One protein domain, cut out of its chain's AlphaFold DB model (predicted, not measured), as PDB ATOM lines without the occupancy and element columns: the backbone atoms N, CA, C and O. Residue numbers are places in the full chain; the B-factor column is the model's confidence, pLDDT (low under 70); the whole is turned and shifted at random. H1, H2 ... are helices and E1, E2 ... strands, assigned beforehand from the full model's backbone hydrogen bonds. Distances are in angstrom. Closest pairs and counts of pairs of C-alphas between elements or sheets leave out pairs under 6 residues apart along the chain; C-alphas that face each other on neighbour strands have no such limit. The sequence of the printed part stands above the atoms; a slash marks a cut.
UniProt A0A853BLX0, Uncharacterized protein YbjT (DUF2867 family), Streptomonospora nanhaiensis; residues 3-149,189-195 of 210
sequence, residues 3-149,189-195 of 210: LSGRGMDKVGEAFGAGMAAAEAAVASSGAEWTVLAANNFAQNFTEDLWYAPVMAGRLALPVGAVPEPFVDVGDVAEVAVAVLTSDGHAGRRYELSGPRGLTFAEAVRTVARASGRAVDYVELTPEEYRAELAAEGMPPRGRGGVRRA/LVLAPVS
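What this domain is: This is residues 3 to 149 and 189 to 195 of the 210 residues of the protein "Uncharacterized protein YbjT (DUF2867 family)" of Streptomonospora nanhaiensis (UniProt A0A853BLX0). What shape do these atoms make? They make two lobes: in one, a strongly twisted four-stranded sheet has H1 over one face and H4 over the other; in the other, H5 packs on the strand pair E3 and E5, with H6 near the end of E3. The short helices H2 and H3 lie on the way from the first lobe to the second. What are its parts and size? The printed part has 154 residues, with six named helices and six named strands in the order E1 H1 E2 H2 H3 E3 H4 E4 H5 E5 H6 E6, and its class is mixed, helices and strands; the strands form a mixed sheet in the order E1 E2 E4 E6 and a parallel sheet of E3 and E5. The whole is compact, with a radius of gyration of the C-alphas of 17.2 A and spans of 47 by 34 by 22 A.

Where its parts are: Where do the strands run? E1 is residues 3 to 5, from C-alpha 3 at (51.967, -37.109, 20.349); E2 is 34 to 38, E3 58 to 61, E4 92 to 97 with 16.3 A, E5 120 to 123, and E6 190 to 194, ending at C-alpha 194 at (53.467, -38.018, 5.372). Where are the helices? H1 is residues 17 to 27, 15.2 A; H2 42 to 45; H3 51 to 55; H4 73 to 85, 18.2 A; H5 104 to 115, 16.2 A; and H6 126 to 135, 14.4 A.

How they stand to each other: How is the larger sheet built? E1, H1 and E2 form a strand-helix-strand unit, two parallel neighbour strands with a helix between, and its crossover is right-handed; N 4 and O 36 are 2.8 A apart. E2 and E4 are parallel, with N 37 and O 94 at 2.8 A, and E4 and the edge strand E6 are antiparallel, with N 95 and O 192 at 3.3 A. What is on it? It has three layers, helices on both faces: H1 at a height over the sheet of 9.2 A and H4, on the opposite face, at 9.8 A. What of the rest? E3 and E5 are parallel, with N 59 and O 120 at 2.9 A, and the closest C-alphas of H5 and E5, those of Ala 105 and Tyr 121, are 5.6 A apart. H2 and H3 only just touch, only at the corner, with 3 pairs of C-alphas within 8 A, the closest being Phe 45 and Tyr 51, 4.8 A. Are the helix backbones in order? Every O i to N i+4 pair is within hydrogen-bond range in H1, H3, H4, H5 and H6; H2 is too short for such a pair.

The domain as a whole: How far does it reach? The two C-alphas farthest apart, those of Gly 30 and Ala 118, are 51.5 A apart. Where is it cut? Residues 150 to 188 are not printed, and C-alphas 149 and 189 are 19.6 A apart; of the links printed whole, E1 to H1 and E3 to H4 are long. Where is confidence low? The pLDDT is under 70 at residues 9 to 17, 138 to 149 and 189 to 195.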
ATOM      1  N   LEU A   3      52.504 -35.772  20.606       91.38
ATOM      2  CA  LEU A   3      51.967 -37.109  20.349       91.38
ATOM      3  C   LEU A   3      50.461 -36.997  20.093       91.38
ATOM      4  O   LEU A   3      49.744 -36.347  20.850       91.38
ATOM      5  N   SER A   4      49.997 -37.621  19.019       90.38
ATOM      6  CA  SER A   4      48.615 -37.580  18.553       90.38
ATOM      7  C   SER A   4      48.172 -38.952  18.043       90.38
ATOM      8  O   SER A   4      48.984 -39.860  17.857       90.38
ATOM      9  N   GLY A   5      46.876 -39.096  17.787       85.12
ATOM     10  CA  GLY A   5      46.306 -40.263  17.132       85.12
ATOM     11  C   GLY A   5      46.456 -40.195  15.612       85.12
ATOM     12  O   GLY A   5      46.291 -39.148  14.976       85.12
ATOM     13  N   ARG A   6      46.715 -41.342  14.986       82.50
ATOM     14  CA  ARG A   6      46.734 -41.456  13.531       82.50
ATOM     15  C   ARG A   6      45.365 -41.113  12.950       82.50
ATOM     16  O   ARG A   6      44.335 -41.621  13.382       82.50
ATOM     17  N   GLY A   7      45.368 -40.259  11.928       73.19
ATOM     18  CA  GLY A   7      44.160 -39.860  11.217       73.19
ATOM     19  C   GLY A   7      43.262 -38.887  11.975       73.19
ATOM     20  O   GLY A   7      42.195 -38.586  11.450       73.19
ATOM     21  N   MET A   8      43.667 -38.374  13.147       71.25
ATOM     22  CA  MET A   8      42.883 -37.393  13.920       71.25
ATOM     23  C   MET A   8      42.638 -36.083  13.161       71.25
ATOM     24  O   MET A   8      41.607 -35.446  13.354       71.25
ATOM     25  N   ASP A   9      43.489 -35.761  12.186       64.69
ATOM     26  CA  ASP A   9      43.283 -34.696  11.197       64.69
ATOM     27  C   ASP A   9      42.023 -34.893  10.325       64.69
ATOM     28  O   ASP A   9      41.550 -33.954   9.688       64.69
ATOM     29  N   LYS A  10      41.451 -36.105  10.300       64.44
ATOM     30  CA  LYS A  10      40.321 -36.502   9.440       64.44
ATOM     31  C   LYS A  10      39.038 -36.813  10.207       64.44
ATOM     32  O   LYS A  10      37.995 -36.972   9.573       64.44
ATOM     33  N   VAL A  11      39.094 -36.948  11.537       53.66
ATOM     34  CA  VAL A  11      37.954 -37.435  12.345       53.66
ATOM     35  C   VAL A  11      37.015 -36.300  12.790       53.66
ATOM     36  O   VAL A  11      35.871 -36.562  13.161       53.66
ATOM     37  N   GLY A  12      37.419 -35.033  12.639       51.81
ATOM     38  CA  GLY A  12      36.597 -33.872  13.004       51.81
ATOM     39  C   GLY A  12      36.393 -33.729  14.520       51.81
ATOM     40  O   GLY A  12      37.103 -34.334  15.315       51.81
ATOM     41  N   GLU A  13      35.416 -32.922  14.942       52.06
ATOM     42  CA  GLU A  13      35.229 -32.528  16.356       52.06
ATOM     43  C   GLU A  13      34.605 -33.617  17.260       52.06
ATOM     44  O   GLU A  13      34.510 -33.439  18.471       52.06
ATOM     45  N   ALA A  14      34.182 -34.756  16.702       52.94
ATOM     46  CA  ALA A  14      33.439 -35.781  17.445       52.94
ATOM     47  C   ALA A  14      34.332 -36.746  18.252       52.94
ATOM     48  O   ALA A  14      33.905 -37.270  19.280       52.94
ATOM     49  N   PHE A  15      35.567 -36.984  17.801       56.75
ATOM     50  CA  PHE A  15      36.570 -37.806  18.485       56.75
ATOM     51  C   PHE A  15      37.961 -37.262  18.165       56.75
ATOM     52  O   PHE A  15      38.273 -37.005  17.006       56.75
ATOM     53  N   GLY A  16      38.792 -37.066  19.189       58.59
ATOM     54  CA  GLY A  16      40.133 -36.511  19.003       58.59
ATOM     55  C   GLY A  16      40.177 -34.999  18.770       58.59
ATOM     56  O   GLY A  16      41.224 -34.496  18.376       58.59
ATOM     57  N   ALA A  17      39.104 -34.257  19.071       65.81
ATOM     58  CA  ALA A  17      39.086 -32.793  18.964       65.81
ATOM     59  C   ALA A  17      40.227 -32.136  19.759       65.81
ATOM     60  O   ALA A  17      40.880 -31.226  19.260       65.81
ATOM     61  N   GLY A  18      40.529 -32.653  20.958       78.25
ATOM     62  CA  GLY A  18      41.680 -32.206  21.746       78.25
ATOM     63  C   GLY A  18      43.025 -32.496  21.069       78.25
ATOM     64  O   GLY A  18      43.912 -31.651  21.096       78.25
ATOM     65  N   MET A  19      43.160 -33.644  20.397       83.06
ATOM     66  CA  MET A  19      44.378 -34.003  19.659       83.06
ATOM     67  C   MET A  19      44.556 -33.134  18.410       83.06
ATOM     68  O   MET A  19      45.625 -32.568  18.207       83.06
ATOM     69  N   ALA A  20      43.502 -32.949  17.611       81.62
ATOM     70  CA  ALA A  20      43.531 -32.067  16.446       81.62
ATOM     71  C   ALA A  20      43.791 -30.600  16.841       81.62
ATOM     72  O   ALA A  20      44.569 -29.911  16.184       81.62
ATOM     73  N   ALA A  21      43.192 -30.131  17.941       84.12
ATOM     74  CA  ALA A  21      43.453 -28.799  18.479       84.12
ATOM     75  C   ALA A  21      44.906 -28.646  18.949       84.12
ATOM     76  O   ALA A  21      45.524 -27.623  18.666       84.12
ATOM     77  N   ALA A  22      45.471 -29.660  19.611       87.06
ATOM     78  CA  ALA A  22      46.874 -29.656  20.017       87.06
ATOM     79  C   ALA A  22      47.819 -29.622  18.805       87.06
ATOM     80  O   ALA A  22      48.763 -28.835  18.797       87.06
ATOM     81  N   GLU A  23      47.544 -30.413  17.760       88.75
ATOM     82  CA  GLU A  23      48.301 -30.368  16.502       88.75
ATOM     83  C   GLU A  23      48.252 -28.980  15.848       88.75
ATOM     84  O   GLU A  23      49.288 -28.443  15.452       88.75
ATOM     85  N   ALA A  24      47.065 -28.375  15.769       86.69
ATOM     86  CA  ALA A  24      46.905 -27.037  15.214       86.69
ATOM     87  C   ALA A  24      47.642 -25.982  16.054       86.69
ATOM     88  O   ALA A  24      48.335 -25.136  15.493       86.69
ATOM     89  N   ALA A  25      47.547 -26.069  17.383       89.88
ATOM     90  CA  ALA A  25      48.190 -25.138  18.303       89.88
ATOM     91  C   ALA A  25      49.719 -25.160  18.177       89.88
ATOM     92  O   ALA A  25      50.336 -24.096  18.106       89.88
ATOM     93  N   VAL A  26      50.342 -26.345  18.090       90.69
ATOM     94  CA  VAL A  26      51.800 -26.427  17.893       90.69
ATOM     95  C   VAL A  26      52.206 -25.933  16.508       90.69
ATOM     96  O   VAL A  26      53.194 -25.210  16.399       90.69
ATOM     97  N   ALA A  27      51.420 -26.237  15.470       88.12
ATOM     98  CA  ALA A  27      51.693 -25.782  14.110       88.12
ATOM     99  C   ALA A  27      51.600 -24.253  13.969       88.12
ATOM    100  O   ALA A  27      52.348 -23.665  13.192       88.12
ATOM    101  N   SER A  28      50.716 -23.600  14.734       90.75
ATOM    102  CA  SER A  28      50.546 -22.140  14.724       90.75
ATOM    103  C   SER A  28      51.402 -21.391  15.749       90.75
ATOM    104  O   SER A  28      51.293 -20.172  15.845       90.75
ATOM    105  N   SER A  29      52.220 -22.086  16.544       92.56
ATOM    106  CA  SER A  29      52.957 -21.484  17.669       92.56
ATOM    107  C   SER A  29      54.151 -20.612  17.260       92.56
ATOM    108  O   SER A  29      54.667 -19.863  18.083       92.56
ATOM    109  N   GLY A  30      54.620 -20.728  16.014       90.12
ATOM    110  CA  GLY A  30      55.876 -20.123  15.558       90.12
ATOM    111  C   GLY A  30      57.137 -20.880  16.000       90.12
ATOM    112  O   GLY A  30      58.222 -20.555  15.527       90.12
ATOM    113  N   ALA A  31      57.010 -21.901  16.854       92.81
ATOM    114  CA  ALA A  31      58.106 -22.792  17.218       92.81
ATOM    115  C   ALA A  31      58.317 -23.893  16.167       92.81
ATOM    116  O   ALA A  31      57.402 -24.255  15.419       92.81
ATOM    117  N   GLU A  32      59.510 -24.488  16.157       93.50
ATOM    118  CA  GLU A  32      59.724 -25.747  15.449       93.50
ATOM    119  C   GLU A  32      58.865 -26.856  16.066       93.50
ATOM    120  O   GLU A  32      58.783 -27.027  17.286       93.50
ATOM    121  N   TRP A  33      58.207 -27.634  15.212       94.38
ATOM    122  CA  TRP A  33      57.273 -28.660  15.651       94.38
ATOM    123  C   TRP A  33      57.448 -29.960  14.876       94.38
ATOM    124  O   TRP A  33      57.877 -29.986  13.725       94.38
ATOM    125  N   THR A  34      57.041 -31.049  15.516       95.44
ATOM    126  CA  THR A  34      56.941 -32.383  14.922       95.44
ATOM    127  C   THR A  34      55.728 -33.075  15.527       95.44
ATOM    128  O   THR A  34      55.500 -32.952  16.737       95.44
ATOM    129  N   VAL A  35      54.970 -33.803  14.709       94.50
ATOM    130  CA  VAL A  35      53.836 -34.622  15.153       94.50
ATOM    131  C   VAL A  35      54.174 -36.102  15.009       94.50
ATOM    132  O   VAL A  35      54.506 -36.563  13.915       94.50
ATOM    133  N   LEU A  36      54.030 -36.851  16.099       95.44
ATOM    134  CA  LEU A  36      54.005 -38.311  16.089       95.44
ATOM    135  C   LEU A  36      52.544 -38.761  16.149       95.44
ATOM    136  O   LEU A  36      51.869 -38.523  17.141       95.44
ATOM    137  N   ALA A  37      52.042 -39.362  15.075       93.38
ATOM    138  CA  ALA A  37      50.647 -39.757  14.913       93.38
ATOM    139  C   ALA A  37      50.523 -41.287  15.000       93.38
ATOM    140  O   ALA A  37      50.728 -41.997  14.013       93.38
ATOM    141  N   ALA A  38      50.230 -41.794  16.194       93.62
ATOM    142  CA  ALA A  38      50.271 -43.214  16.510       93.62
ATOM    143  C   ALA A  38      48.922 -43.926  16.328       93.62
ATOM    144  O   ALA A  38      47.849 -43.359  16.538       93.62
ATOM    145  N   ASN A  39      48.993 -45.193  15.930       92.50
ATOM    146  CA  ASN A  39      47.899 -46.157  16.031       92.50
ATOM    147  C   ASN A  39      47.591 -46.512  17.502       92.50
ATOM    148  O   ASN A  39      48.270 -46.033  18.410       92.50
ATOM    149  N   ASN A  40      46.574 -47.347  17.749       91.69
ATOM    150  CA  ASN A  40      46.275 -47.808  19.111       91.69
ATOM    151  C   ASN A  40      47.481 -48.508  19.742       91.69
ATOM    152  O   ASN A  40      48.244 -49.188  19.054       91.69
ATOM    153  N   PHE A  41      47.623 -48.385  21.059       94.69
ATOM    154  CA  PHE A  41      48.735 -48.990  21.774       94.69
ATOM    155  C   PHE A  41      48.457 -50.447  22.125       94.69
ATOM    156  O   PHE A  41      47.342 -50.804  22.507       94.69
ATOM    157  N   ALA A  42      49.486 -51.290  22.051       94.06
ATOM    158  CA  ALA A  42      49.416 -52.651  22.579       94.06
ATOM    159  C   ALA A  42      49.119 -52.646  24.093       94.06
ATOM    160  O   ALA A  42      48.379 -53.492  24.590       94.06
ATOM    161  N   GLN A  43      49.631 -51.639  24.800       93.62
ATOM    162  CA  GLN A  43      49.464 -51.431  26.234       93.62
ATOM    163  C   GLN A  43      48.012 -51.133  26.649       93.62
ATOM    164  O   GLN A  43      47.659 -51.352  27.805       93.62
ATOM    165  N   ASN A  44      47.120 -50.757  25.720       92.06
ATOM    166  CA  ASN A  44      45.692 -50.593  26.029       92.06
ATOM    167  C   ASN A  44      45.062 -51.884  26.592       92.06
ATOM    168  O   ASN A  44      44.089 -51.810  27.337       92.06
ATOM    169  N   PHE A  45      45.612 -53.060  26.253       92.75
ATOM    170  CA  PHE A  45      45.161 -54.361  26.761       92.75
ATOM    171  C   PHE A  45      45.743 -54.735  28.132       92.75
ATOM    172  O   PHE A  45      45.185 -55.605  28.799       92.75
ATOM    173  N   THR A  46      46.870 -54.146  28.534       86.50
ATOM    174  CA  THR A  46      47.634 -54.569  29.723       86.50
ATOM    175  C   THR A  46      47.683 -53.529  30.832       86.50
ATOM    176  O   THR A  46      47.936 -53.898  31.972       86.50
ATOM    177  N   GLU A  47      47.472 -52.252  30.517       85.56
ATOM    178  CA  GLU A  47      47.761 -51.142  31.435       85.56
ATOM    179  C   GLU A  47      46.646 -50.089  31.501       85.56
ATOM    180  O   GLU A  47      46.652 -49.270  32.414       85.56
ATOM    181  N   ASP A  48      45.692 -50.092  30.564       86.12
ATOM    182  CA  ASP A  48      44.747 -48.977  30.406       86.12
ATOM    183  C   ASP A  48      43.320 -49.450  30.040       86.12
ATOM    184  O   ASP A  48      42.834 -50.442  30.582       86.12
ATOM    185  N   LEU A  49      42.637 -48.738  29.137       81.62
ATOM    186  CA  LEU A  49      41.203 -48.801  28.841       81.62
ATOM    187  C   LEU A  49      40.591 -50.207  28.748       81.62
ATOM    188  O   LEU A  49      39.437 -50.391  29.129       81.62
ATOM    189  N   TRP A  50      41.320 -51.192  28.222       91.50
ATOM    190  CA  TRP A  50      40.806 -52.555  28.046       91.50
ATOM    191  C   TRP A  50      41.339 -53.543  29.076       91.50
ATOM    192  O   TRP A  50      40.888 -54.685  29.091       91.50
ATOM    193  N   TYR A  51      42.241 -53.124  29.961       91.56
ATOM    194  CA  TYR A  51      42.825 -53.996  30.969       91.56
ATOM    195  C   TYR A  51      41.768 -54.580  31.908       91.56
ATOM    196  O   TYR A  51      41.684 -55.797  32.045       91.56
ATOM    197  N   ALA A  52      40.918 -53.741  32.509       91.44
ATOM    198  CA  ALA A  52      39.894 -54.218  33.440       91.44
ATOM    199  C   ALA A  52      38.894 -55.203  32.784       91.44
ATOM    200  O   ALA A  52      38.726 -56.295  33.328       91.44
ATOM    201  N   PRO A  53      38.311 -54.920  31.598       91.75
ATOM    202  CA  PRO A  53      37.485 -55.895  30.875       91.75
ATOM    203  C   PRO A  53      38.222 -57.202  30.533       91.75
ATOM    204  O   PRO A  53      37.699 -58.297  30.740       91.75
ATOM    205  N   VAL A  54      39.473 -57.115  30.068       94.06
ATOM    206  CA  VAL A  54      40.298 -58.298  29.766       94.06
ATOM    207  C   VAL A  54      40.554 -59.129  31.026       94.06
ATOM    208  O   VAL A  54      40.485 -60.356  30.971       94.06
ATOM    209  N   MET A  55      40.797 -58.494  32.176       93.75
ATOM    210  CA  MET A  55      40.944 -59.186  33.461       93.75
ATOM    211  C   MET A  55      39.635 -59.808  33.953       93.75
ATOM    212  O   MET A  55      39.681 -60.863  34.586       93.75
ATOM    213  N   ALA A  56      38.492 -59.206  33.620       94.50
ATOM    214  CA  ALA A  56      37.161 -59.758  33.865       94.50
ATOM    215  C   ALA A  56      36.772 -60.885  32.885       94.50
ATOM    216  O   ALA A  56      35.715 -61.490  33.037       94.50
ATOM    217  N   GLY A  57      37.618 -61.187  31.891       96.25
ATOM    218  CA  GLY A  57      37.416 -62.287  30.947       96.25
ATOM    219  C   GLY A  57      36.560 -61.941  29.727       96.25
ATOM    220  O   GLY A  57      36.278 -62.825  28.924       96.25
ATOM    221  N   ARG A  58      36.175 -60.673  29.533       96.00
ATOM    222  CA  ARG A  58      35.367 -60.246  28.381       96.00
ATOM    223  C   ARG A  58      35.757 -58.851  27.918       96.00
ATOM    224  O   ARG A  58      35.649 -57.893  28.674       96.00
ATOM    225  N   LEU A  59      36.102 -58.714  26.640       95.00
ATOM    226  CA  LEU A  59      36.218 -57.417  25.972       95.00
ATOM    227  C   LEU A  59      35.148 -57.290  24.886       95.00
ATOM    228  O   LEU A  59      35.158 -58.053  23.920       95.00
ATOM    229  N   ALA A  60      34.259 -56.304  25.016       94.50
ATOM    230  CA  ALA A  60      33.177 -56.072  24.068       94.50
ATOM    231  C   ALA A  60      33.245 -54.673  23.448       94.50
ATOM    232  O   ALA A  60      33.300 -53.678  24.168       94.50
ATOM    233  N   LEU A  61      33.302 -54.587  22.114       92.75
ATOM    234  CA  LEU A  61      33.557 -53.325  21.407       92.75
ATOM    235  C   LEU A  61      32.829 -53.243  20.052       92.75
ATOM    236  O   LEU A  61      32.769 -54.237  19.325       92.75
ATOM    237  N   PRO A  62      32.363 -52.048  19.633       91.75
ATOM    238  CA  PRO A  62      31.717 -51.836  18.336       91.75
ATOM    239  C   PRO A  62      32.693 -51.404  17.226       91.75
ATOM    240  O   PRO A  62      32.471 -50.403  16.537       91.75
ATOM    241  N   VAL A  63      33.801 -52.138  17.066       85.88
ATOM    242  CA  VAL A  63      34.927 -51.785  16.168       85.88
ATOM    243  C   VAL A  63      34.916 -52.483  14.805       85.88
ATOM    244  O   VAL A  63      35.618 -52.035  13.896       85.88
ATOM    245  N   GLY A  64      34.122 -53.538  14.610       85.75
ATOM    246  CA  GLY A  64      34.192 -54.318  13.374       85.75
ATOM    247  C   GLY A  64      35.425 -55.220  13.276       85.75
ATOM    248  O   GLY A  64      36.320 -55.213  14.121       85.75
ATOM    249  N   ALA A  65      35.523 -55.937  12.157       88.69
ATOM    250  CA  ALA A  65      36.659 -56.797  11.825       88.69
ATOM    251  C   ALA A  65      37.805 -56.066  11.092       88.69
ATOM    252  O   ALA A  65      38.581 -56.693  10.368       88.69
ATOM    253  N   VAL A  66      37.916 -54.738  11.212       89.25
ATOM    254  CA  VAL A  66      38.973 -53.991  10.514       89.25
ATOM    255  C   VAL A  66      40.311 -54.189  11.242       89.25
ATOM    256  O   VAL A  66      40.378 -53.933  12.444       89.25
ATOM    257  N   PRO A  67      41.388 -54.620  10.556       93.88
ATOM    258  CA  PRO A  67      42.679 -54.799  11.209       93.88
ATOM    259  C   PRO A  67      43.300 -53.474  11.668       93.88
ATOM    260  O   PRO A  67      43.489 -52.557  10.866       93.88
ATOM    261  N   GLU A  68      43.703 -53.423  12.935       92.75
ATOM    262  CA  GLU A  68      44.413 -52.318  13.576       92.75
ATOM    263  C   GLU A  68      45.890 -52.695  13.795       92.75
ATOM    264  O   GLU A  68      46.191 -53.722  14.414       92.75
ATOM    265  N   PRO A  69      46.852 -51.911  13.281       94.25
ATOM    266  CA  PRO A  69      48.268 -52.161  13.508       94.25
ATOM    267  C   PRO A  69      48.717 -51.573  14.850       94.25
ATOM    268  O   PRO A  69      49.393 -50.542  14.884       94.25
ATOM    269  N   PHE A  70      48.345 -52.244  15.945       94.00
ATOM    270  CA  PHE A  70      48.678 -51.824  17.309       94.00
ATOM    271  C   PHE A  70      50.182 -51.584  17.475       94.00
ATOM    272  O   PHE A  70      50.988 -52.475  17.199       94.00
ATOM    273  N   VAL A  71      50.558 -50.385  17.911       95.56
ATOM    274  CA  VAL A  71      51.953 -49.976  18.109       95.56
ATOM    275  C   VAL A  71      52.364 -50.161  19.568       95.56
ATOM    276  O   VAL A  71      51.557 -49.994  20.477       95.56
ATOM    277  N   ASP A  72      53.614 -50.542  19.802       95.00
ATOM    278  CA  ASP A  72      54.167 -50.634  21.151       95.00
ATOM    279  C   ASP A  72      54.553 -49.232  21.647       95.00
ATOM    280  O   ASP A  72      55.217 -48.486  20.924       95.00
ATOM    281  N   VAL A  73      54.162 -48.854  22.868       94.50
ATOM    282  CA  VAL A  73      54.553 -47.557  23.457       94.50
ATOM    283  C   VAL A  73      56.077 -47.425  23.569       94.50
ATOM    284  O   VAL A  73      56.604 -46.324  23.406       94.50
ATOM    285  N   GLY A  74      56.806 -48.531  23.755       95.50
ATOM    286  CA  GLY A  74      58.267 -48.544  23.710       95.50
ATOM    287  C   GLY A  74      58.820 -48.117  22.349       95.50
ATOM    288  O   GLY A  74      59.734 -47.297  22.298       95.50
ATOM    289  N   ASP A  75      58.221 -48.586  21.249       95.31
ATOM    290  CA  ASP A  75      58.617 -48.181  19.893       95.31
ATOM    291  C   ASP A  75      58.290 -46.694  19.641       95.31
ATOM    292  O   ASP A  75      59.054 -45.979  18.987       95.31
ATOM    293  N   VAL A  76      57.169 -46.197  20.183       95.44
ATOM    294  CA  VAL A  76      56.818 -44.765  20.128       95.44
ATOM    295  C   VAL A  76      57.850 -43.927  20.885       95.44
ATOM    296  O   VAL A  76      58.281 -42.892  20.376       95.44
ATOM    297  N   ALA A  77      58.276 -44.377  22.067       96.50
ATOM    298  CA  ALA A  77      59.298 -43.704  22.860       96.50
ATOM    299  C   ALA A  77      60.659 -43.682  22.146       96.50
ATOM    300  O   ALA A  77      61.318 -42.645  22.129       96.50
ATOM    301  N   GLU A  78      61.063 -44.777  21.495       96.38
ATOM    302  CA  GLU A  78      62.295 -44.814  20.694       96.38
ATOM    303  C   GLU A  78      62.265 -43.794  19.543       96.38
ATOM    304  O   GLU A  78      63.244 -43.074  19.328       96.38
ATOM    305  N   VAL A  79      61.132 -43.658  18.840       95.94
ATOM    306  CA  VAL A  79      60.976 -42.618  17.806       95.94
ATOM    307  C   VAL A  79      60.983 -41.219  18.401       95.94
ATOM    308  O   VAL A  79      61.601 -40.328  17.825       95.94
ATOM    309  N   ALA A  80      60.313 -41.013  19.532       96.38
ATOM    310  CA  ALA A  80      60.317 -39.732  20.224       96.38
ATOM    311  C   ALA A  80      61.743 -39.305  20.595       96.38
ATOM    312  O   ALA A  80      62.120 -38.168  20.326       96.38
ATOM    313  N   VAL A  81      62.555 -40.220  21.131       97.56
ATOM    314  CA  VAL A  81      63.970 -39.962  21.432       97.56
ATOM    315  C   VAL A  81      64.738 -39.606  20.165       97.56
ATOM    316  O   VAL A  81      65.419 -38.584  20.157       97.56
ATOM    317  N   ALA A  82      64.606 -40.383  19.087       95.69
ATOM    318  CA  ALA A  82      65.279 -40.073  17.824       95.69
ATOM    319  C   ALA A  82      64.893 -38.675  17.309       95.69
ATOM    320  O   ALA A  82      65.761 -37.861  17.023       95.69
ATOM    321  N   VAL A  83      63.597 -38.354  17.291       95.44
ATOM    322  CA  VAL A  83      63.092 -37.057  16.823       95.44
ATOM    323  C   VAL A  83      63.566 -35.889  17.685       95.44
ATOM    324  O   VAL A  83      63.819 -34.812  17.158       95.44
ATOM    325  N   LEU A  84      63.672 -36.080  18.999       94.81
ATOM    326  CA  LEU A  84      64.120 -35.036  19.921       94.81
ATOM    327  C   LEU A  84      65.645 -34.855  19.950       94.81
ATOM    328  O   LEU A  84      66.107 -33.841  20.462       94.81
ATOM    329  N   THR A  85      66.420 -35.823  19.452       96.19
ATOM    330  CA  THR A  85      67.893 -35.827  19.557       96.19
ATOM    331  C   THR A  85      68.626 -35.726  18.221       96.19
ATOM    332  O   THR A  85      69.856 -35.708  18.210       96.19
ATOM    333  N   SER A  86      67.906 -35.622  17.102       94.31
ATOM    334  CA  SER A  86      68.493 -35.326  15.793       94.31
ATOM    335  C   SER A  86      67.776 -34.195  15.067       94.31
ATOM    336  O   SER A  86      66.609 -33.910  15.315       94.31
ATOM    337  N   ASP A  87      68.477 -33.563  14.130       93.75
ATOM    338  CA  ASP A  87      67.927 -32.482  13.316       93.75
ATOM    339  C   ASP A  87      67.053 -33.001  12.154       93.75
ATOM    340  O   ASP A  87      67.053 -34.182  11.802       93.75
ATOM    341  N   GLY A  88      66.327 -32.091  11.492       94.00
ATOM    342  CA  GLY A  88      65.582 -32.387  10.255       94.00
ATOM    343  C   GLY A  88      64.133 -32.855  10.452       94.00
ATOM    344  O   GLY A  88      63.476 -33.284   9.492       94.00
ATOM    345  N   HIS A  89      63.614 -32.747  11.678       95.19
ATOM    346  CA  HIS A  89      62.243 -33.123  12.034       95.19
ATOM    347  C   HIS A  89      61.263 -31.942  12.123       95.19
ATOM    348  O   HIS A  89      60.057 -32.162  12.286       95.19
ATOM    349  N   ALA A  90      61.742 -30.706  11.960       94.31
ATOM    350  CA  ALA A  90      60.901 -29.514  11.943       94.31
ATOM    351  C   ALA A  90      59.845 -29.584  10.822       94.31
ATOM    352  O   ALA A  90      60.129 -29.942   9.677       94.31
ATOM    353  N   GLY A  91      58.595 -29.281  11.172       92.12
ATOM    354  CA  GLY A  91      57.445 -29.319  10.271       92.12
ATOM    355  C   GLY A  91      57.023 -30.723   9.821       92.12
ATOM    356  O   GLY A  91      56.288 -30.856   8.839       92.12
ATOM    357  N   ARG A  92      57.509 -31.795  10.468       92.81
ATOM    358  CA  ARG A  92      57.241 -33.179  10.043       92.81
ATOM    359  C   ARG A  92      56.076 -33.820  10.792       92.81
ATOM    360  O   ARG A  92      55.875 -33.603  11.985       92.81
ATOM    361  N   ARG A  93      55.364 -34.704  10.085       92.00
ATOM    362  CA  ARG A  93      54.397 -35.657  10.643       92.00
ATOM    363  C   ARG A  93      54.859 -37.083  10.354       92.00
ATOM    364  O   ARG A  93      55.103 -37.437   9.197       92.00
ATOM    365  N   TYR A  94      54.928 -37.895  11.400       93.19
ATOM    366  CA  TYR A  94      55.261 -39.312  11.324       93.19
ATOM    367  C   TYR A  94      54.064 -40.141  11.746       93.19
ATOM    368  O   TYR A  94      53.584 -39.996  12.864       93.19
ATOM    369  N   GLU A  95      53.585 -41.017  10.868       93.31
ATOM    370  CA  GLU A  95      52.568 -41.991  11.254       93.31
ATOM    371  C   GLU A  95      53.250 -43.243  11.814       93.31
ATOM    372  O   GLU A  95      54.088 -43.840  11.133       93.31
ATOM    373  N   LEU A  96      52.898 -43.623  13.044       94.06
ATOM    374  CA  LEU A  96      53.511 -44.733  13.776       94.06
ATOM    375  C   LEU A  96      52.523 -45.888  13.880       94.06
ATOM    376  O   LEU A  96      51.419 -45.726  14.399       94.06
ATOM    377  N   SER A  97      52.926 -47.054  13.390       93.31
ATOM    378  CA  SER A  97      52.094 -48.252  13.403       93.31
ATOM    379  C   SER A  97      52.892 -49.476  13.808       93.31
ATOM    380  O   SER A  97      54.064 -49.603  13.444       93.31
ATOM    381  N   GLY A  98      52.223 -50.433  14.443       92.31
ATOM    382  CA  GLY A  98      52.767 -51.766  14.631       92.31
ATOM    383  C   GLY A  98      53.102 -52.462  13.307       92.31
ATOM    384  O   GLY A  98      52.587 -52.101  12.243       92.31
ATOM    385  N   PRO A  99      53.938 -53.510  13.349       91.38
ATOM    386  CA  PRO A  99      54.396 -54.207  12.148       91.38
ATOM    387  C   PRO A  99      53.300 -55.040  11.465       91.38
ATOM    388  O   PRO A  99      53.468 -55.462  10.321       91.38
ATOM    389  N   ARG A 100      52.187 -55.317  12.157       92.19
ATOM    390  CA  ARG A 100      51.102 -56.179  11.678       92.19
ATOM    391  C   ARG A 100      49.751 -55.626  12.113       92.19
ATOM    392  O   ARG A 100      49.577 -55.321  13.285       92.19
ATOM    393  N   GLY A 101      48.803 -55.563  11.179       94.56
ATOM    394  CA  GLY A 101      47.398 -55.303  11.486       94.56
ATOM    395  C   GLY A 101      46.739 -56.529  12.110       94.56
ATOM    396  O   GLY A 101      46.883 -57.630  11.580       94.56
ATOM    397  N   LEU A 102      46.031 -56.326  13.217       95.50
ATOM    398  CA  LEU A 102      45.230 -57.333  13.902       95.50
ATOM    399  C   LEU A 102      43.808 -56.829  14.067       95.50
ATOM    400  O   LEU A 102      43.591 -55.706  14.509       95.50
ATOM    401  N   THR A 103      42.829 -57.669  13.773       96.19
ATOM    402  CA  THR A 103      41.474 -57.442  14.283       96.19
ATOM    403  C   THR A 103      41.485 -57.478  15.814       96.19
ATOM    404  O   THR A 103      42.341 -58.126  16.425       96.19
ATOM    405  N   PHE A 104      40.519 -56.828  16.463       95.00
ATOM    406  CA  PHE A 104      40.419 -56.874  17.926       95.00
ATOM    407  C   PHE A 104      40.226 -58.300  18.452       95.00
ATOM    408  O   PHE A 104      40.850 -58.678  19.440       95.00
ATOM    409  N   ALA A 105      39.468 -59.131  17.733       95.50
ATOM    410  CA  ALA A 105      39.332 -60.547  18.047       95.50
ATOM    411  C   ALA A 105      40.689 -61.283  18.028       95.50
ATOM    412  O   ALA A 105      40.982 -62.083  18.913       95.50
ATOM    413  N   GLU A 106      41.553 -61.016  17.042       96.69
ATOM    414  CA  GLU A 106      42.905 -61.592  16.994       96.69
ATOM    415  C   GLU A 106      43.822 -61.056  18.095       96.69
ATOM    416  O   GLU A 106      44.638 -61.816  18.630       96.69
ATOM    417  N   ALA A 107      43.703 -59.769  18.429       95.94
ATOM    418  CA  ALA A 107      44.455 -59.149  19.512       95.94
ATOM    419  C   ALA A 107      44.089 -59.790  20.859       95.94
ATOM    420  O   ALA A 107      44.977 -60.307  21.537       95.94
ATOM    421  N   VAL A 108      42.795 -59.895  21.183       95.94
ATOM    422  CA  VAL A 108      42.307 -60.558  22.405       95.94
ATOM    423  C   VAL A 108      42.740 -62.020  22.453       95.94
ATOM    424  O   VAL A 108      43.305 -62.445  23.455       95.94
ATOM    425  N   ARG A 109      42.612 -62.782  21.354       95.88
ATOM    426  CA  ARG A 109      43.126 -64.167  21.298       95.88
ATOM    427  C   ARG A 109      44.631 -64.255  21.550       95.88
ATOM    428  O   ARG A 109      45.114 -65.247  22.093       95.88
ATOM    429  N   THR A 110      45.394 -63.255  21.117       95.19
ATOM    430  CA  THR A 110      46.842 -63.203  21.355       95.19
ATOM    431  C   THR A 110      47.143 -62.933  22.827       95.19
ATOM    432  O   THR A 110      47.985 -63.627  23.393       95.19
ATOM    433  N   VAL A 111      46.421 -62.000  23.452       94.31
ATOM    434  CA  VAL A 111      46.523 -61.696  24.888       94.31
ATOM    435  C   VAL A 111      46.105 -62.897  25.739       94.31
ATOM    436  O   VAL A 111      46.847 -63.288  26.638       94.31
ATOM    437  N   ALA A 112      44.982 -63.544  25.422       95.12
ATOM    438  CA  ALA A 112      44.491 -64.748  26.095       95.12
ATOM    439  C   ALA A 112      45.548 -65.864  26.084       95.12
ATOM    440  O   ALA A 112      45.937 -66.378  27.131       95.12
ATOM    441  N   ARG A 113      46.113 -66.166  24.906       96.12
ATOM    442  CA  ARG A 113      47.169 -67.179  24.762       96.12
ATOM    443  C   ARG A 113      48.429 -66.834  25.552       96.12
ATOM    444  O   ARG A 113      49.012 -67.716  26.167       96.12
ATOM    445  N   ALA A 114      48.869 -65.577  25.503       94.38
ATOM    446  CA  ALA A 114      50.091 -65.145  26.178       94.38
ATOM    447  C   ALA A 114      49.938 -65.099  27.705       94.38
ATOM    448  O   ALA A 114      50.904 -65.347  28.419       94.38
ATOM    449  N   SER A 115      48.737 -64.791  28.199       92.12
ATOM    450  CA  SER A 115      48.440 -64.694  29.633       92.12
ATOM    451  C   SER A 115      47.945 -66.002  30.257       92.12
ATOM    452  O   SER A 115      47.871 -66.089  31.479       92.12
ATOM    453  N   GLY A 116      47.579 -67.004  29.449       95.12
ATOM    454  CA  GLY A 116      46.951 -68.239  29.924       95.12
ATOM    455  C   GLY A 116      45.523 -68.047  30.450       95.12
ATOM    456  O   GLY A 116      45.017 -68.909  31.163       95.12
ATOM    457  N   ARG A 117      44.872 -66.922  30.128       93.00
ATOM    458  CA  ARG A 117      43.519 -66.585  30.593       93.00
ATOM    459  C   ARG A 117      42.482 -66.843  29.509       93.00
ATOM    460  O   ARG A 117      42.728 -66.577  28.334       93.00
ATOM    461  N   ALA A 118      41.302 -67.296  29.921       95.06
ATOM    462  CA  ALA A 118      40.123 -67.277  29.067       95.06
ATOM    463  C   ALA A 118      39.615 -65.832  28.968       95.06
ATOM    464  O   ALA A 118      39.263 -65.230  29.982       95.06
ATOM    465  N   VAL A 119      39.645 -65.266  27.761       96.75
ATOM    466  CA  VAL A 119      39.136 -63.920  27.479       96.75
ATOM    467  C   VAL A 119      38.348 -63.966  26.181       96.75
ATOM    468  O   VAL A 119      38.915 -64.256  25.123       96.75
ATOM    469  N   ASP A 120      37.065 -63.641  26.264       95.81
ATOM    470  CA  ASP A 120      36.180 -63.590  25.110       95.81
ATOM    471  C   ASP A 120      36.161 -62.193  24.499       95.81
ATOM    472  O   ASP A 120      36.087 -61.177  25.196       95.81
ATOM    473  N   TYR A 121      36.215 -62.139  23.170       96.56
ATOM    474  CA  TYR A 121      35.936 -60.918  22.427       96.56
ATOM    475  C   TYR A 121      34.509 -60.964  21.887       96.56
ATOM    476  O   TYR A 121      34.160 -61.899  21.164       96.56
ATOM    477  N   VAL A 122      33.717 -59.935  22.190       96.19
ATOM    478  CA  VAL A 122      32.338 -59.795  21.709       96.19
ATOM    479  C   VAL A 122      32.236 -58.555  20.830       96.19
ATOM    480  O   VAL A 122      32.493 -57.435  21.266       96.19
ATOM    481  N   GLU A 123      31.859 -58.739  19.570       94.81
ATOM    482  CA  GLU A 123      31.564 -57.602  18.705       94.81
ATOM    483  C   GLU A 123      30.151 -57.098  18.990       94.81
ATOM    484  O   GLU A 123      29.190 -57.854  18.875       94.81
ATOM    485  N   LEU A 124      30.043 -55.822  19.359       93.56
ATOM    486  CA  LEU A 124      28.765 -55.175  19.632       93.56
ATOM    487  C   LEU A 124      28.356 -54.255  18.487       93.56
ATOM    488  O   LEU A 124      29.179 -53.646  17.797       93.56
ATOM    489  N   THR A 125      27.059 -54.055  18.337       92.38
ATOM    490  CA  THR A 125      26.533 -52.895  17.626       92.38
ATOM    491  C   THR A 125      26.821 -51.610  18.420       92.38
ATOM    492  O   THR A 125      26.988 -51.629  19.644       92.38
ATOM    493  N   PRO A 126      26.886 -50.441  17.757       87.94
ATOM    494  CA  PRO A 126      26.994 -49.161  18.456       87.94
ATOM    495  C   PRO A 126      25.866 -48.904  19.458       87.94
ATOM    496  O   PRO A 126      26.063 -48.134  20.397       87.94
ATOM    497  N   GLU A 127      24.688 -49.472  19.221       89.94
ATOM    498  CA  GLU A 127      23.506 -49.367  20.069       89.94
ATOM    499  C   GLU A 127      23.672 -50.211  21.337       89.94
ATOM    500  O   GLU A 127      23.521 -49.674  22.433       89.94
ATOM    501  N   GLU A 128      24.088 -51.475  21.206       92.56
ATOM    502  CA  GLU A 128      24.398 -52.353  22.346       92.56
ATOM    503  C   GLU A 128      25.526 -51.782  23.206       92.56
ATOM    504  O   GLU A 128      25.396 -51.704  24.423       92.56
ATOM    505  N   TYR A 129      26.597 -51.279  22.586       90.12
ATOM    506  CA  TYR A 129      27.702 -50.675  23.331       90.12
ATOM    507  C   TYR A 129      27.266 -49.442  24.134       90.12
ATOM    508  O   TYR A 129      27.704 -49.239  25.263       90.12
ATOM    509  N   ARG A 130      26.375 -48.608  23.582       86.75
ATOM    510  CA  ARG A 130      25.814 -47.468  24.326       86.75
ATOM    511  C   ARG A 130      24.928 -47.923  25.480       86.75
ATOM    512  O   ARG A 130      24.930 -47.259  26.512       86.75
ATOM    513  N   ALA A 131      24.175 -49.005  25.298       90.56
ATOM    514  CA  ALA A 131      23.354 -49.579  26.354       90.56
ATOM    515  C   ALA A 131      24.222 -50.132  27.498       90.56
ATOM    516  O   ALA A 131      23.931 -49.830  28.653       90.56
ATOM    517  N   GLU A 132      25.315 -50.843  27.188       89.56
ATOM    518  CA  GLU A 132      26.280 -51.320  28.194       89.56
ATOM    519  C   GLU A 132      26.893 -50.143  28.976       89.56
ATOM    520  O   GLU A 132      26.803 -50.110  30.201       89.56
ATOM    521  N   LEU A 133      27.395 -49.105  28.292       84.62
ATOM    522  CA  LEU A 133      27.953 -47.921  28.964       84.62
ATOM    523  C   LEU A 133      26.933 -47.194  29.857       84.62
ATOM    524  O   LEU A 133      27.278 -46.716  30.938       84.62
ATOM    525  N   ALA A 134      25.678 -47.089  29.410       87.06
ATOM    526  CA  ALA A 134      24.621 -46.458  30.195       87.06
ATOM    527  C   ALA A 134      24.298 -47.263  31.464       87.06
ATOM    528  O   ALA A 134      24.084 -46.671  32.522       87.06
ATOM    529  N   ALA A 135      24.300 -48.597  31.373       87.88
ATOM    530  CA  ALA A 135      24.101 -49.482  32.519       87.88
ATOM    531  C   ALA A 135      25.244 -49.377  33.546       87.88
ATOM    532  O   ALA A 135      25.001 -49.488  34.745       87.88
ATOM    533  N   GLU A 136      26.467 -49.082  33.097       81.69
ATOM    534  CA  GLU A 136      27.637 -48.828  33.952       81.69
ATOM    535  C   GLU A 136      27.664 -47.410  34.562       81.69
ATOM    536  O   GLU A 136      28.623 -47.028  35.234       81.69
ATOM    537  N   GLY A 137      26.623 -46.599  34.339       79.56
ATOM    538  CA  GLY A 137      26.535 -45.236  34.863       79.56
ATOM    539  C   GLY A 137      27.459 -44.238  34.158       79.56
ATOM    540  O   GLY A 137      27.623 -43.110  34.630       79.56
ATOM    541  N   MET A 138      28.053 -44.609  33.017       67.94
ATOM    542  CA  MET A 138      28.798 -43.661  32.200       67.94
ATOM    543  C   MET A 138      27.822 -42.751  31.438       67.94
ATOM    544  O   MET A 138      26.995 -43.237  30.662       67.94
ATOM    545  N   PRO A 139      27.921 -41.412  31.586       58.94
ATOM    546  CA  PRO A 139      27.116 -40.500  30.788       58.94
ATOM    547  C   PRO A 139      27.465 -40.678  29.303       58.94
ATOM    548  O   PRO A 139      28.611 -41.017  28.985       58.94
ATOM    549  N   PRO A 140      26.526 -40.415  28.376       54.81
ATOM    550  CA  PRO A 140      26.786 -40.524  26.948       54.81
ATOM    551  C   PRO A 140      27.911 -39.561  26.555       54.81
ATOM    552  O   PRO A 140      27.689 -38.373  26.317       54.81
ATOM    553  N   ARG A 141      29.148 -40.061  26.487       53.00
ATOM    554  CA  ARG A 141      30.256 -39.319  25.885       53.00
ATOM    555  C   ARG A 141      29.947 -39.183  24.392       53.00
ATOM    556  O   ARG A 141      29.420 -40.111  23.778       53.00
ATOM    557  N   GLY A 142      30.200 -37.993  23.842       41.25
ATOM    558  CA  GLY A 142      29.756 -37.556  22.515       41.25
ATOM    559  C   GLY A 142      29.836 -38.624  21.415       41.25
ATOM    560  O   GLY A 142      30.762 -39.432  21.355       41.25
ATOM    561  N   ARG A 143      28.826 -38.617  20.535       34.50
ATOM    562  CA  ARG A 143      28.642 -39.538  19.401       34.50
ATOM    563  C   ARG A 143      29.918 -39.649  18.546       34.50
ATOM    564  O   ARG A 143      30.105 -38.829  17.656       34.50
ATOM    565  N   GLY A 144      30.759 -40.673  18.732       39.78
ATOM    566  CA  GLY A 144      31.812 -40.949  17.736       39.78
ATOM    567  C   GLY A 144      33.015 -41.821  18.101       39.78
ATOM    568  O   GLY A 144      33.858 -42.019  17.234       39.78
ATOM    569  N   GLY A 145      33.132 -42.356  19.318       39.44
ATOM    570  CA  GLY A 145      34.440 -42.818  19.810       39.44
ATOM    571  C   GLY A 145      35.059 -44.085  19.211       39.44
ATOM    572  O   GLY A 145      36.255 -44.281  19.372       39.44
ATOM    573  N   VAL A 146      34.301 -44.955  18.535       45.59
ATOM    574  CA  VAL A 146      34.818 -46.306  18.214       45.59
ATOM    575  C   VAL A 146      34.796 -46.646  16.717       45.59
ATOM    576  O   VAL A 146      35.523 -47.524  16.264       45.59
ATOM    577  N   ARG A 147      34.027 -45.917  15.895       39.72
ATOM    578  CA  ARG A 147      33.692 -46.383  14.535       39.72
ATOM    579  C   ARG A 147      34.480 -45.788  13.366       39.72
ATOM    580  O   ARG A 147      34.214 -46.183  12.234       39.72
ATOM    581  N   ARG A 148      35.399 -44.827  13.552       36.16
ATOM    582  CA  ARG A 148      35.876 -44.038  12.391       36.16
ATOM    583  C   ARG A 148      37.345 -43.601  12.376       36.16
ATOM    584  O   ARG A 148      37.640 -42.526  11.867       36.16
ATOM    585  N   ALA A 149      38.263 -44.445  12.848       38.28
ATOM    586  CA  ALA A 149      39.709 -44.203  12.719       38.28
ATOM    587  C   ALA A 149      40.460 -45.208  11.822       38.28
ATOM    588  O   ALA A 149      41.673 -45.090  11.676       38.28
ATOM    589  N   LEU A 189      59.374 -51.103  13.427       44.00
ATOM    590  CA  LEU A 189      58.413 -50.017  13.315       44.00
ATOM    591  C   LEU A 189      58.381 -49.511  11.865       44.00
ATOM    592  O   LEU A 189      59.425 -49.331  11.228       44.00
ATOM    593  N   VAL A 190      57.183 -49.288  11.329       56.91
ATOM    594  CA  VAL A 190      57.023 -48.668  10.010       56.91
ATOM    595  C   VAL A 190      56.912 -47.163  10.206       56.91
ATOM    596  O   VAL A 190      55.877 -46.669  10.641       56.91
ATOM    597  N   LEU A 191      57.981 -46.438   9.870       50.38
ATOM    598  CA  LEU A 191      57.989 -44.979   9.841       50.38
ATOM    599  C   LEU A 191      57.628 -44.509   8.430       50.38
ATOM    600  O   LEU A 191      58.431 -44.629   7.502       50.38
ATOM    601  N   ALA A 192      56.420 -43.983   8.251       53.03
ATOM    602  CA  ALA A 192      56.018 -43.359   6.997       53.03
ATOM    603  C   ALA A 192      55.955 -41.836   7.191       53.03
ATOM    604  O   ALA A 192      55.051 -41.358   7.882       53.03
ATOM    605  N   PRO A 193      56.889 -41.053   6.614       45.97
ATOM    606  CA  PRO A 193      56.720 -39.610   6.568       45.97
ATOM    607  C   PRO A 193      55.531 -39.301   5.659       45.97
ATOM    608  O   PRO A 193      55.493 -39.719   4.499       45.97
ATOM    609  N   VAL A 194      54.562 -38.555   6.178       50.88
ATOM    610  CA  VAL A 194      53.467 -38.018   5.372       50.88
ATOM    611  C   VAL A 194      53.699 -36.522   5.255       50.88
ATOM    612  O   VAL A 194      53.931 -35.845   6.257       50.88
ATOM    613  N   SER A 195      53.669 -35.997   4.027       42.69
ATOM    614  CA  SER A 195      53.624 -34.549   3.828       42.69
ATOM    615  C   SER A 195      52.377 -34.032   4.535       42.69
ATOM    616  O   SER A 195      51.268 -34.436   4.181       42.69
TER     617      SER A 195